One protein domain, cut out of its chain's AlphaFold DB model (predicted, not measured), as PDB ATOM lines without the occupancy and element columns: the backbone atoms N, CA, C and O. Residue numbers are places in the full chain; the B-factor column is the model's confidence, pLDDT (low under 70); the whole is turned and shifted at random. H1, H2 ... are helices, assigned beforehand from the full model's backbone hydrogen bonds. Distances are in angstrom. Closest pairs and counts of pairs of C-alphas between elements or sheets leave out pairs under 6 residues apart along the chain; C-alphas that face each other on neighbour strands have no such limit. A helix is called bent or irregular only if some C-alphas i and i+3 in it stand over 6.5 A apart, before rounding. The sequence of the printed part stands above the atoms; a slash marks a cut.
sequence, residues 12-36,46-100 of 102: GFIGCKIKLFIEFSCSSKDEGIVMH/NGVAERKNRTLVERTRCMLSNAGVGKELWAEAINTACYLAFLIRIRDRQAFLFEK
ATOM      1  N   GLY A  12      -1.538 -43.196  48.046       44.97
ATOM      2  CA  GLY A  12      -1.640 -41.801  47.599       44.97
ATOM      3  C   GLY A  12      -0.959 -41.520  46.254       44.97
ATOM      4  O   GLY A  12      -1.490 -40.766  45.442       44.97
ATOM      5  N   PHE A  13       0.183 -42.158  45.968       43.97
ATOM      6  CA  PHE A  13       0.949 -41.906  44.738       43.97
ATOM      7  C   PHE A  13       0.493 -42.791  43.563       43.97
ATOM      8  O   PHE A  13       0.487 -42.357  42.409       43.97
ATOM      9  N   ILE A  14       0.030 -44.016  43.851       47.12
ATOM     10  CA  ILE A  14      -0.606 -44.903  42.863       47.12
ATOM     11  C   ILE A  14      -1.986 -44.364  42.435       47.12
ATOM     12  O   ILE A  14      -2.340 -44.461  41.256       47.12
ATOM     13  N   GLY A  15      -2.738 -43.741  43.352       38.09
ATOM     14  CA  GLY A  15      -4.086 -43.225  43.090       38.09
ATOM     15  C   GLY A  15      -4.150 -42.177  41.974       38.09
ATOM     16  O   GLY A  15      -5.013 -42.269  41.102       38.09
ATOM     17  N   CYS A  16      -3.197 -41.237  41.925       46.00
ATOM     18  CA  CYS A  16      -3.152 -40.213  40.872       46.00
ATOM     19  C   CYS A  16      -2.888 -40.794  39.474       46.00
ATOM     20  O   CYS A  16      -3.463 -40.318  38.497       46.00
ATOM     21  N   LYS A  17      -2.068 -41.851  39.361       49.56
ATOM     22  CA  LYS A  17      -1.832 -42.520  38.069       49.56
ATOM     23  C   LYS A  17      -3.029 -43.347  37.609       49.56
ATOM     24  O   LYS A  17      -3.333 -43.345  36.420       49.56
ATOM     25  N   ILE A  18      -3.708 -44.034  38.529       53.03
ATOM     26  CA  ILE A  18      -4.912 -44.815  38.208       53.03
ATOM     27  C   ILE A  18      -6.048 -43.889  37.771       53.03
ATOM     28  O   ILE A  18      -6.718 -44.174  36.783       53.03
ATOM     29  N   LYS A  19      -6.238 -42.759  38.461       52.47
ATOM     30  CA  LYS A  19      -7.312 -41.812  38.147       52.47
ATOM     31  C   LYS A  19      -7.174 -41.219  36.742       52.47
ATOM     32  O   LYS A  19      -8.134 -41.249  35.980       52.47
ATOM     33  N   LEU A  20      -5.960 -40.806  36.367       59.22
ATOM     34  CA  LEU A  20      -5.662 -40.285  35.028       59.22
ATOM     35  C   LEU A  20      -5.887 -41.336  33.924       59.22
ATOM     36  O   LEU A  20      -6.363 -41.023  32.837       59.22
ATOM     37  N   PHE A  21      -5.564 -42.601  34.211       59.75
ATOM     38  CA  PHE A  21      -5.758 -43.707  33.276       59.75
ATOM     39  C   PHE A  21      -7.244 -44.045  33.059       59.75
ATOM     40  O   PHE A  21      -7.659 -44.318  31.934       59.75
ATOM     41  N   ILE A  22      -8.055 -43.992  34.122       61.06
ATOM     42  CA  ILE A  22      -9.502 -44.245  34.046       61.06
ATOM     43  C   ILE A  22     -10.221 -43.119  33.293       61.06
ATOM     44  O   ILE A  22     -11.034 -43.412  32.417       61.06
ATOM     45  N   GLU A  23      -9.902 -41.852  33.579       64.19
ATOM     46  CA  GLU A  23     -10.496 -40.698  32.884       64.19
ATOM     47  C   GLU A  23     -10.206 -40.740  31.373       64.19
ATOM     48  O   GLU A  23     -11.123 -40.614  30.558       64.19
ATOM     49  N   PHE A  24      -8.960 -41.038  30.990       63.50
ATOM     50  CA  PHE A  24      -8.568 -41.192  29.587       63.50
ATOM     51  C   PHE A  24      -9.280 -42.368  28.892       63.50
ATOM     52  O   PHE A  24      -9.727 -42.247  27.749       63.50
ATOM     53  N   SER A  25      -9.441 -43.505  29.585       60.41
ATOM     54  CA  SER A  25     -10.150 -44.670  29.040       60.41
ATOM     55  C   SER A  25     -11.638 -44.428  28.808       60.41
ATOM     56  O   SER A  25     -12.204 -45.103  27.948       60.41
ATOM     57  N   CYS A  26     -12.277 -43.543  29.572       59.78
ATOM     58  CA  CYS A  26     -13.685 -43.217  29.374       59.78
ATOM     59  C   CYS A  26     -13.856 -42.376  28.103       59.78
ATOM     60  O   CYS A  26     -14.556 -42.798  27.189       59.78
ATOM     61  N   SER A  27     -13.087 -41.288  27.988       65.94
ATOM     62  CA  SER A  27     -13.109 -40.403  26.816       65.94
ATOM     63  C   SER A  27     -12.778 -41.133  25.507       65.94
ATOM     64  O   SER A  27     -13.422 -40.894  24.492       65.94
ATOM     65  N   SER A  28     -11.838 -42.085  25.520       61.91
ATOM     66  CA  SER A  28     -11.492 -42.857  24.313       61.91
ATOM     67  C   SER A  28     -12.622 -43.778  23.830       61.91
ATOM     68  O   SER A  28     -12.751 -44.015  22.631       61.91
ATOM     69  N   LYS A  29     -13.445 -44.319  24.744       65.50
ATOM     70  CA  LYS A  29     -14.574 -45.197  24.386       65.50
ATOM     71  C   LYS A  29     -15.704 -44.421  23.721       65.50
ATOM     72  O   LYS A  29     -16.310 -44.944  22.790       65.50
ATOM     73  N   ASP A  30     -15.932 -43.191  24.167       75.00
ATOM     74  CA  ASP A  30     -16.945 -42.297  23.603       75.00
ATOM     75  C   ASP A  30     -16.597 -41.886  22.157       75.00
ATOM     76  O   ASP A  30     -17.485 -41.686  21.334       75.00
ATOM     77  N   GLU A  31     -15.303 -41.860  21.817       78.12
ATOM     78  CA  GLU A  31     -14.793 -41.597  20.462       78.12
ATOM     79  C   GLU A  31     -14.615 -42.868  19.601       78.12
ATOM     80  O   GLU A  31     -14.150 -42.796  18.464       78.12
ATOM     81  N   GLY A  32     -14.974 -44.052  20.117       78.06
ATOM     82  CA  GLY A  32     -14.827 -45.327  19.401       78.06
ATOM     83  C   GLY A  32     -13.378 -45.817  19.253       78.06
ATOM     84  O   GLY A  32     -13.100 -46.705  18.444       78.06
ATOM     85  N   ILE A  33     -12.440 -45.266  20.029       78.50
ATOM     86  CA  ILE A  33     -11.021 -45.625  19.985       78.50
ATOM     87  C   ILE A  33     -10.791 -46.900  20.807       78.50
ATOM     88  O   ILE A  33     -10.945 -46.928  22.030       78.50
ATOM     89  N   VAL A  34     -10.364 -47.972  20.134       76.44
ATOM     90  CA  VAL A  34      -9.999 -49.234  20.794       76.44
ATOM     91  C   VAL A  34      -8.623 -49.096  21.444       76.44
ATOM     92  O   VAL A  34      -7.592 -49.038  20.773       76.44
ATOM     93  N   MET A  35      -8.603 -49.058  22.775       68.38
ATOM     94  CA  MET A  35      -7.368 -48.950  23.548       68.38
ATOM     95  C   MET A  35      -6.727 -50.327  23.754       68.38
ATOM     96  O   MET A  35      -7.232 -51.165  24.503       68.38
ATOM     97  N   HIS A  36      -5.577 -50.553  23.121       68.88
ATOM     98  CA  HIS A  36      -4.743 -51.722  23.386       68.88
ATOM     99  C   HIS A  36      -3.732 -51.404  24.488       68.88
ATOM    100  O   HIS A  36      -2.722 -50.737  24.258       68.88
ATOM    101  N   ASN A  46       5.791 -52.555  23.473       78.56
ATOM    102  CA  ASN A  46       5.878 -51.103  23.286       78.56
ATOM    103  C   ASN A  46       7.160 -50.649  22.564       78.56
ATOM    104  O   ASN A  46       7.377 -49.461  22.323       78.56
ATOM    105  N   GLY A  47       8.030 -51.589  22.191       78.69
ATOM    106  CA  GLY A  47       9.395 -51.276  21.775       78.69
ATOM    107  C   GLY A  47       9.498 -50.334  20.571       78.69
ATOM    108  O   GLY A  47      10.455 -49.567  20.474       78.69
ATOM    109  N   VAL A  48       8.525 -50.341  19.651       82.94
ATOM    110  CA  VAL A  48       8.515 -49.402  18.513       82.94
ATOM    111  C   VAL A  48       8.258 -47.968  18.978       82.94
ATOM    112  O   VAL A  48       8.966 -47.057  18.543       82.94
ATOM    113  N   ALA A  49       7.275 -47.761  19.856       82.19
ATOM    114  CA  ALA A  49       6.965 -46.442  20.394       82.19
ATOM    115  C   ALA A  49       8.089 -45.952  21.314       82.19
ATOM    116  O   ALA A  49       8.528 -44.814  21.183       82.19
ATOM    117  N   GLU A  50       8.646 -46.823  22.158       85.25
ATOM    118  CA  GLU A  50       9.775 -46.478  23.032       85.25
ATOM    119  C   GLU A  50      11.006 -46.028  22.246       85.25
ATOM    120  O   GLU A  50      11.615 -45.011  22.583       85.25
ATOM    121  N   ARG A  51      11.356 -46.741  21.166       88.62
ATOM    122  CA  ARG A  51      12.470 -46.347  20.290       88.62
ATOM    123  C   ARG A  51      12.217 -44.993  19.637       88.62
ATOM    124  O   ARG A  51      13.100 -44.142  19.666       88.62
ATOM    125  N   LYS A  52      11.018 -44.772  19.089       87.06
ATOM    126  CA  LYS A  52      10.659 -43.484  18.476       87.06
ATOM    127  C   LYS A  52      10.710 -42.343  19.492       87.06
ATOM    128  O   LYS A  52      11.306 -41.309  19.204       87.06
ATOM    129  N   ASN A  53      10.160 -42.552  20.686       89.19
ATOM    130  CA  ASN A  53      10.153 -41.552  21.750       89.19
ATOM    131  C   ASN A  53      11.574 -41.215  22.210       89.19
ATOM    132  O   ASN A  53      11.896 -40.041  22.375       89.19
ATOM    133  N   ARG A  54      12.453 -42.218  22.343       90.69
ATOM    134  CA  ARG A  54      13.869 -41.994  22.667       90.69
ATOM    135  C   ARG A  54      14.557 -41.127  21.612       90.69
ATOM    136  O   ARG A  54      15.155 -40.118  21.968       90.69
ATOM    137  N   THR A  55      14.409 -41.467  20.331       91.88
ATOM    138  CA  THR A  55      15.009 -40.692  19.234       91.88
ATOM    139  C   THR A  55      14.495 -39.253  19.188       91.88
ATOM    140  O   THR A  55      15.275 -38.337  18.931       91.88
ATOM    141  N   LEU A  56      13.201 -39.024  19.437       92.38
ATOM    142  CA  LEU A  56      12.644 -37.670  19.487       92.38
ATOM    143  C   LEU A  56      13.259 -36.859  20.628       92.38
ATOM    144  O   LEU A  56      13.754 -35.763  20.391       92.38
ATOM    145  N   VAL A  57      13.311 -37.425  21.836       92.88
ATOM    146  CA  VAL A  57      13.895 -36.754  23.006       92.88
ATOM    147  C   VAL A  57      15.381 -36.453  22.802       92.88
ATOM    148  O   VAL A  57      15.838 -35.373  23.174       92.88
ATOM    149  N   GLU A  58      16.142 -37.372  22.209       93.75
ATOM    150  CA  GLU A  58      17.556 -37.153  21.877       93.75
ATOM    151  C   GLU A  58      17.726 -36.001  20.882       93.75
ATOM    152  O   GLU A  58      18.513 -35.091  21.139       93.75
ATOM    153  N   ARG A  59      16.931 -35.969  19.805       93.25
ATOM    154  CA  ARG A  59      16.953 -34.861  18.837       93.25
ATOM    155  C   ARG A  59      16.604 -33.531  19.486       93.25
ATOM    156  O   ARG A  59      17.319 -32.561  19.275       93.25
ATOM    157  N   THR A  60      15.564 -33.492  20.313       94.62
ATOM    158  CA  THR A  60      15.178 -32.289  21.056       94.62
ATOM    159  C   THR A  60      16.313 -31.800  21.949       94.62
ATOM    160  O   THR A  60      16.642 -30.618  21.921       94.62
ATOM    161  N   ARG A  61      16.975 -32.694  22.695       93.88
ATOM    162  CA  ARG A  61      18.135 -32.332  23.529       93.88
ATOM    163  C   ARG A  61      19.285 -31.772  22.696       93.88
ATOM    164  O   ARG A  61      19.855 -30.757  23.083       93.88
ATOM    165  N   CYS A  62      19.595 -32.392  21.559       93.75
ATOM    166  CA  CYS A  62      20.611 -31.888  20.638       93.75
ATOM    167  C   CYS A  62      20.248 -30.502  20.091       93.75
ATOM    168  O   CYS A  62      21.102 -29.625  20.077       93.75
ATOM    169  N   MET A  63      18.993 -30.277  19.689       93.06
ATOM    170  CA  MET A  63      18.537 -28.984  19.169       93.06
ATOM    171  C   MET A  63      18.628 -27.882  20.226       93.06
ATOM    172  O   MET A  63      19.178 -26.822  19.942       93.06
ATOM    173  N   LEU A  64      18.168 -28.152  21.451       93.62
ATOM    174  CA  LEU A  64      18.255 -27.200  22.562       93.62
ATOM    175  C   LEU A  64      19.716 -26.890  22.918       93.62
ATOM    176  O   LEU A  64      20.087 -25.726  23.037       93.62
ATOM    177  N   SER A  65      20.565 -27.921  23.008       93.69
ATOM    178  CA  SER A  65      21.995 -27.753  23.297       93.69
ATOM    179  C   SER A  65      22.731 -26.989  22.198       93.69
ATOM    180  O   SER A  65      23.625 -26.210  22.506       93.69
ATOM    181  N   ASN A  66      22.385 -27.215  20.929       92.44
ATOM    182  CA  ASN A  66      23.019 -26.551  19.794       92.44
ATOM    183  C   ASN A  66      22.579 -25.088  19.661       92.44
ATOM    184  O   ASN A  66      23.378 -24.237  19.294       92.44
ATOM    185  N   ALA A  67      21.311 -24.795  19.948       90.75
ATOM    186  CA  ALA A  67      20.783 -23.434  19.930       90.75
ATOM    187  C   ALA A  67      21.094 -22.645  21.216       90.75
ATOM    188  O   ALA A  67      20.848 -21.443  21.258       90.75
ATOM    189  N   GLY A  68      21.628 -23.294  22.258       91.56
ATOM    190  CA  GLY A  68      21.949 -22.648  23.535       91.56
ATOM    191  C   GLY A  68      20.718 -22.178  24.314       91.56
ATOM    192  O   GLY A  68      20.824 -21.276  25.139       91.56
ATOM    193  N   VAL A  69      19.552 -22.768  24.043       89.50
ATOM    194  CA  VAL A  69      18.273 -22.398  24.661       89.50
ATOM    195  C   VAL A  69      17.924 -23.338  25.814       89.50
ATOM    196  O   VAL A  69      18.274 -24.523  25.806       89.50
ATOM    197  N   GLY A  70      17.243 -22.805  26.828       87.62
ATOM    198  CA  GLY A  70      16.852 -23.562  28.006       87.62
ATOM    199  C   GLY A  70      15.644 -24.467  27.769       87.62
ATOM    200  O   GLY A  70      15.128 -24.639  26.662       87.62
ATOM    201  N   LYS A  71      15.194 -25.107  28.849       88.69
ATOM    202  CA  LYS A  71      14.096 -26.086  28.810       88.69
ATOM    203  C   LYS A  71      12.727 -25.438  28.607       88.69
ATOM    204  O   LYS A  71      11.767 -26.158  28.352       88.69
ATOM    205  N   GLU A  72      12.630 -24.118  28.701       92.06
ATOM    206  CA  GLU A  72      11.422 -23.359  28.389       92.06
ATOM    207  C   GLU A  72      10.892 -23.647  26.976       92.06
ATOM    208  O   GLU A  72       9.685 -23.769  26.808       92.06
ATOM    209  N   LEU A  73      11.780 -23.879  25.999       91.62
ATOM    210  CA  LEU A  73      11.405 -24.166  24.606       91.62
ATOM    211  C   LEU A  73      11.302 -25.665  24.287       91.62
ATOM    212  O   LEU A  73      11.379 -26.086  23.130       91.62
ATOM    213  N   TRP A  74      11.175 -26.524  25.303       92.62
ATOM    214  CA  TRP A  74      11.153 -27.975  25.090       92.62
ATOM    215  C   TRP A  74       9.953 -28.423  24.242       92.62
ATOM    216  O   TRP A  74      10.082 -29.351  23.442       92.62
ATOM    217  N   ALA A  75       8.813 -27.737  24.379       92.62
ATOM    218  CA  ALA A  75       7.600 -28.003  23.612       92.62
ATOM    219  C   ALA A  75       7.760 -27.637  22.124       92.62
ATOM    220  O   ALA A  75       7.430 -28.456  21.263       92.62
ATOM    221  N   GLU A  76       8.319 -26.465  21.793       91.56
ATOM    222  CA  GLU A  76       8.595 -26.140  20.389       91.56
ATOM    223  C   GLU A  76       9.669 -27.063  19.812       91.56
ATOM    224  O   GLU A  76       9.493 -27.616  18.726       91.56
ATOM    225  N   ALA A  77      10.748 -27.310  20.557       92.94
ATOM    226  CA  ALA A  77      11.860 -28.123  20.081       92.94
ATOM    227  C   ALA A  77      11.459 -29.585  19.812       92.94
ATOM    228  O   ALA A  77      11.948 -30.192  18.853       92.94
ATOM    229  N   ILE A  78      10.558 -30.175  20.608       93.62
ATOM    230  CA  ILE A  78      10.039 -31.525  20.332       93.62
ATOM    231  C   ILE A  78       9.076 -31.548  19.146       93.62
ATOM    232  O   ILE A  78       9.118 -32.494  18.355       93.62
ATOM    233  N   ASN A  79       8.283 -30.492  18.955       93.44
ATOM    234  CA  ASN A  79       7.418 -30.359  17.786       93.44
ATOM    235  C   ASN A  79       8.248 -30.269  16.493       93.44
ATOM    236  O   ASN A  79       8.007 -31.008  15.536       93.44
ATOM    237  N   THR A  80       9.307 -29.452  16.487       91.75
ATOM    238  CA  THR A  80      10.233 -29.357  15.351       91.75
ATOM    239  C   THR A  80      10.959 -30.681  15.098       91.75
ATOM    240  O   THR A  80      11.036 -31.134  13.956       91.75
ATOM    241  N   ALA A  81      11.448 -31.354  16.146       91.62
ATOM    242  CA  ALA A  81      12.093 -32.660  16.010       91.62
ATOM    243  C   ALA A  81      11.146 -33.722  15.417       91.62
ATOM    244  O   ALA A  81      11.580 -34.546  14.604       91.62
ATOM    245  N   CYS A  82       9.861 -33.690  15.789       92.00
ATOM    246  CA  CYS A  82       8.819 -34.558  15.242       92.00
ATOM    247  C   CYS A  82       8.559 -34.271  13.760       92.00
ATOM    248  O   CYS A  82       8.593 -35.191  12.938       92.00
ATOM    249  N   TYR A  83       8.399 -32.995  13.400       89.75
ATOM    250  CA  TYR A  83       8.202 -32.572  12.015       89.75
ATOM    251  C   TYR A  83       9.356 -33.028  11.112       89.75
ATOM    252  O   TYR A  83       9.139 -33.685  10.095       89.75
ATOM    253  N   LEU A  84      10.602 -32.796  11.537       88.25
ATOM    254  CA  LEU A  84      11.791 -33.254  10.813       88.25
ATOM    255  C   LEU A  84      11.857 -34.784  10.712       88.25
ATOM    256  O   LEU A  84      12.226 -35.324   9.669       88.25
ATOM    257  N   ALA A  85      11.482 -35.508  11.774       86.38
ATOM    258  CA  ALA A  85      11.428 -36.967  11.749       86.38
ATOM    259  C   ALA A  85      10.438 -37.495  10.708       86.38
ATOM    260  O   ALA A  85      10.745 -38.468  10.022       86.38
ATOM    261  N   PHE A  86       9.277 -36.858  10.582       83.00
ATOM    262  CA  PHE A  86       8.254 -37.236   9.619       83.00
ATOM    263  C   PHE A  86       8.661 -36.893   8.182       83.00
ATOM    264  O   PHE A  86       8.559 -37.747   7.303       83.00
ATOM    265  N   LEU A  87       9.214 -35.698   7.954       82.06
ATOM    266  CA  LEU A  87       9.671 -35.267   6.633       82.06
ATOM    267  C   LEU A  87      10.776 -36.156   6.061       82.06
ATOM    268  O   LEU A  87      10.692 -36.556   4.903       82.06
ATOM    269  N   ILE A  88      11.790 -36.503   6.863       74.88
ATOM    270  CA  ILE A  88      12.873 -37.392   6.412       74.88
ATOM    271  C   ILE A  88      12.292 -38.754   6.012       74.88
ATOM    272  O   ILE A  88      12.621 -39.285   4.956       74.88
ATOM    273  N   ARG A  89      11.348 -39.286   6.800       68.56
ATOM    274  CA  ARG A  89      10.682 -40.560   6.489       68.56
ATOM    275  C   ARG A  89       9.821 -40.502   5.235       68.56
ATOM    276  O   ARG A  89       9.752 -41.504   4.528       68.56
ATOM    277  N   ILE A  90       9.158 -39.381   4.967       69.00
ATOM    278  CA  ILE A  90       8.399 -39.201   3.728       69.00
ATOM    279  C   ILE A  90       9.343 -39.112   2.541       69.00
ATOM    280  O   ILE A  90       9.107 -39.798   1.553       69.00
ATOM    281  N   ARG A  91      10.412 -38.319   2.637       63.81
ATOM    282  CA  ARG A  91      11.368 -38.147   1.543       63.81
ATOM    283  C   ARG A  91      12.046 -39.464   1.177       63.81
ATOM    284  O   ARG A  91      12.093 -39.793   0.001       63.81
ATOM    285  N   ASP A  92      12.479 -40.247   2.163       60.81
ATOM    286  CA  ASP A  92      13.115 -41.547   1.914       60.81
ATOM    287  C   ASP A  92      12.113 -42.572   1.348       60.81
ATOM    288  O   ASP A  92      12.459 -43.388   0.495       60.81
ATOM    289  N   ARG A  93      10.840 -42.513   1.769       57.62
ATOM    290  CA  ARG A  93       9.771 -43.365   1.219       57.62
ATOM    291  C   ARG A  93       9.385 -42.956  -0.209       57.62
ATOM    292  O   ARG A  93       9.109 -43.829  -1.020       57.62
ATOM    293  N   GLN A  94       9.344 -41.661  -0.508       51.56
ATOM    294  CA  GLN A  94       9.043 -41.130  -1.841       51.56
ATOM    295  C   GLN A  94      10.204 -41.374  -2.810       51.56
ATOM    296  O   GLN A  94       9.949 -41.779  -3.933       51.56
ATOM    297  N   ALA A  95      11.458 -41.232  -2.366       54.78
ATOM    298  CA  ALA A  95      12.642 -41.575  -3.159       54.78
ATOM    299  C   ALA A  95      12.655 -43.064  -3.550       54.78
ATOM    300  O   ALA A  95      12.898 -43.392  -4.704       54.78
ATOM    301  N   PHE A  96      12.287 -43.955  -2.622       52.06
ATOM    302  CA  PHE A  96      12.154 -45.389  -2.903       52.06
ATOM    303  C   PHE A  96      10.998 -45.732  -3.855       52.06
ATOM    304  O   PHE A  96      11.070 -46.723  -4.577       52.06
ATOM    305  N   LEU A  97       9.908 -44.960  -3.840       53.72
ATOM    306  CA  LEU A  97       8.796 -45.157  -4.776       53.72
ATOM    307  C   LEU A  97       9.127 -44.593  -6.167       53.72
ATOM    308  O   LEU A  97       8.817 -45.250  -7.153       53.72
ATOM    309  N   PHE A  98       9.834 -43.462  -6.245       52.50
ATOM    310  CA  PHE A  98      10.303 -42.878  -7.507       52.50
ATOM    311  C   PHE A  98      11.363 -43.739  -8.215       52.50
ATOM    312  O   PHE A  98      11.341 -43.837  -9.435       52.50
ATOM    313  N   GLU A  99      12.254 -44.413  -7.480       56.53
ATOM    314  CA  GLU A  99      13.219 -45.362  -8.069       56.53
ATOM    315  C   GLU A  99      12.578 -46.657  -8.590       56.53
ATOM    316  O   GLU A  99      13.224 -47.397  -9.322       56.53
ATOM    317  N   LYS A 100      11.328 -46.959  -8.217       52.94
ATOM    318  CA  LYS A 100      10.595 -48.135  -8.716       52.94
ATOM    319  C   LYS A 100       9.659 -47.838  -9.887       52.94
ATOM    320  O   LYS A 100       9.043 -48.773 -10.398       52.94
TER     321      LYS A 100
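What this domain is: This is residues 12 to 36 and 46 to 100 of the 102 residues of the protein "Integrase catalytic domain-containing protein" of Picea glauca (UniProt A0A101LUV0). Two long helices, H2 and H3, cross as a lopsided X after a tight turn, and residues 86 to 100 stick out; H1 is off by itself. The printed part has 80 residues, 69 of them in three named helices in the order H1, H2, H3, with no named strand; its class is all helix. The whole is extended, radius of gyration of the C-alphas 18.0 A, spanning 51 by 40 by 22 A.

Where its parts are: Find C-alpha 12 at (-1.640, -41.801, 47.599); from there H1 runs 28.5 A to residue 30. H2, residues 46 to 67, covers 31.6 A. H3, residues 71 to 98, runs 40.2 A to (10.303, -42.878, -7.507); it is irregular, C-alphas 72 and 75 being 7.7 A apart.

How they stand to each other: H1 is apart from H2 and H3. Look at residues 56 to 64: H2 touches H3 with these alone, at a steep tilt of 63 degrees, opposite ways. Their closest C-alphas, of Thr 60 and Ile 78, are 5.2 A apart. Every O i to N i+4 pair is within hydrogen-bond range in H2, 12 of 15 in H1 and 22 of 24 in H3.

The domain as a whole: Residues 37 to 45 are cut out; C-alphas 36 and 46 are 10.6 A apart. pLDDT is under 70 at residues 12 to 29, 35 to 36 and 89 to 100.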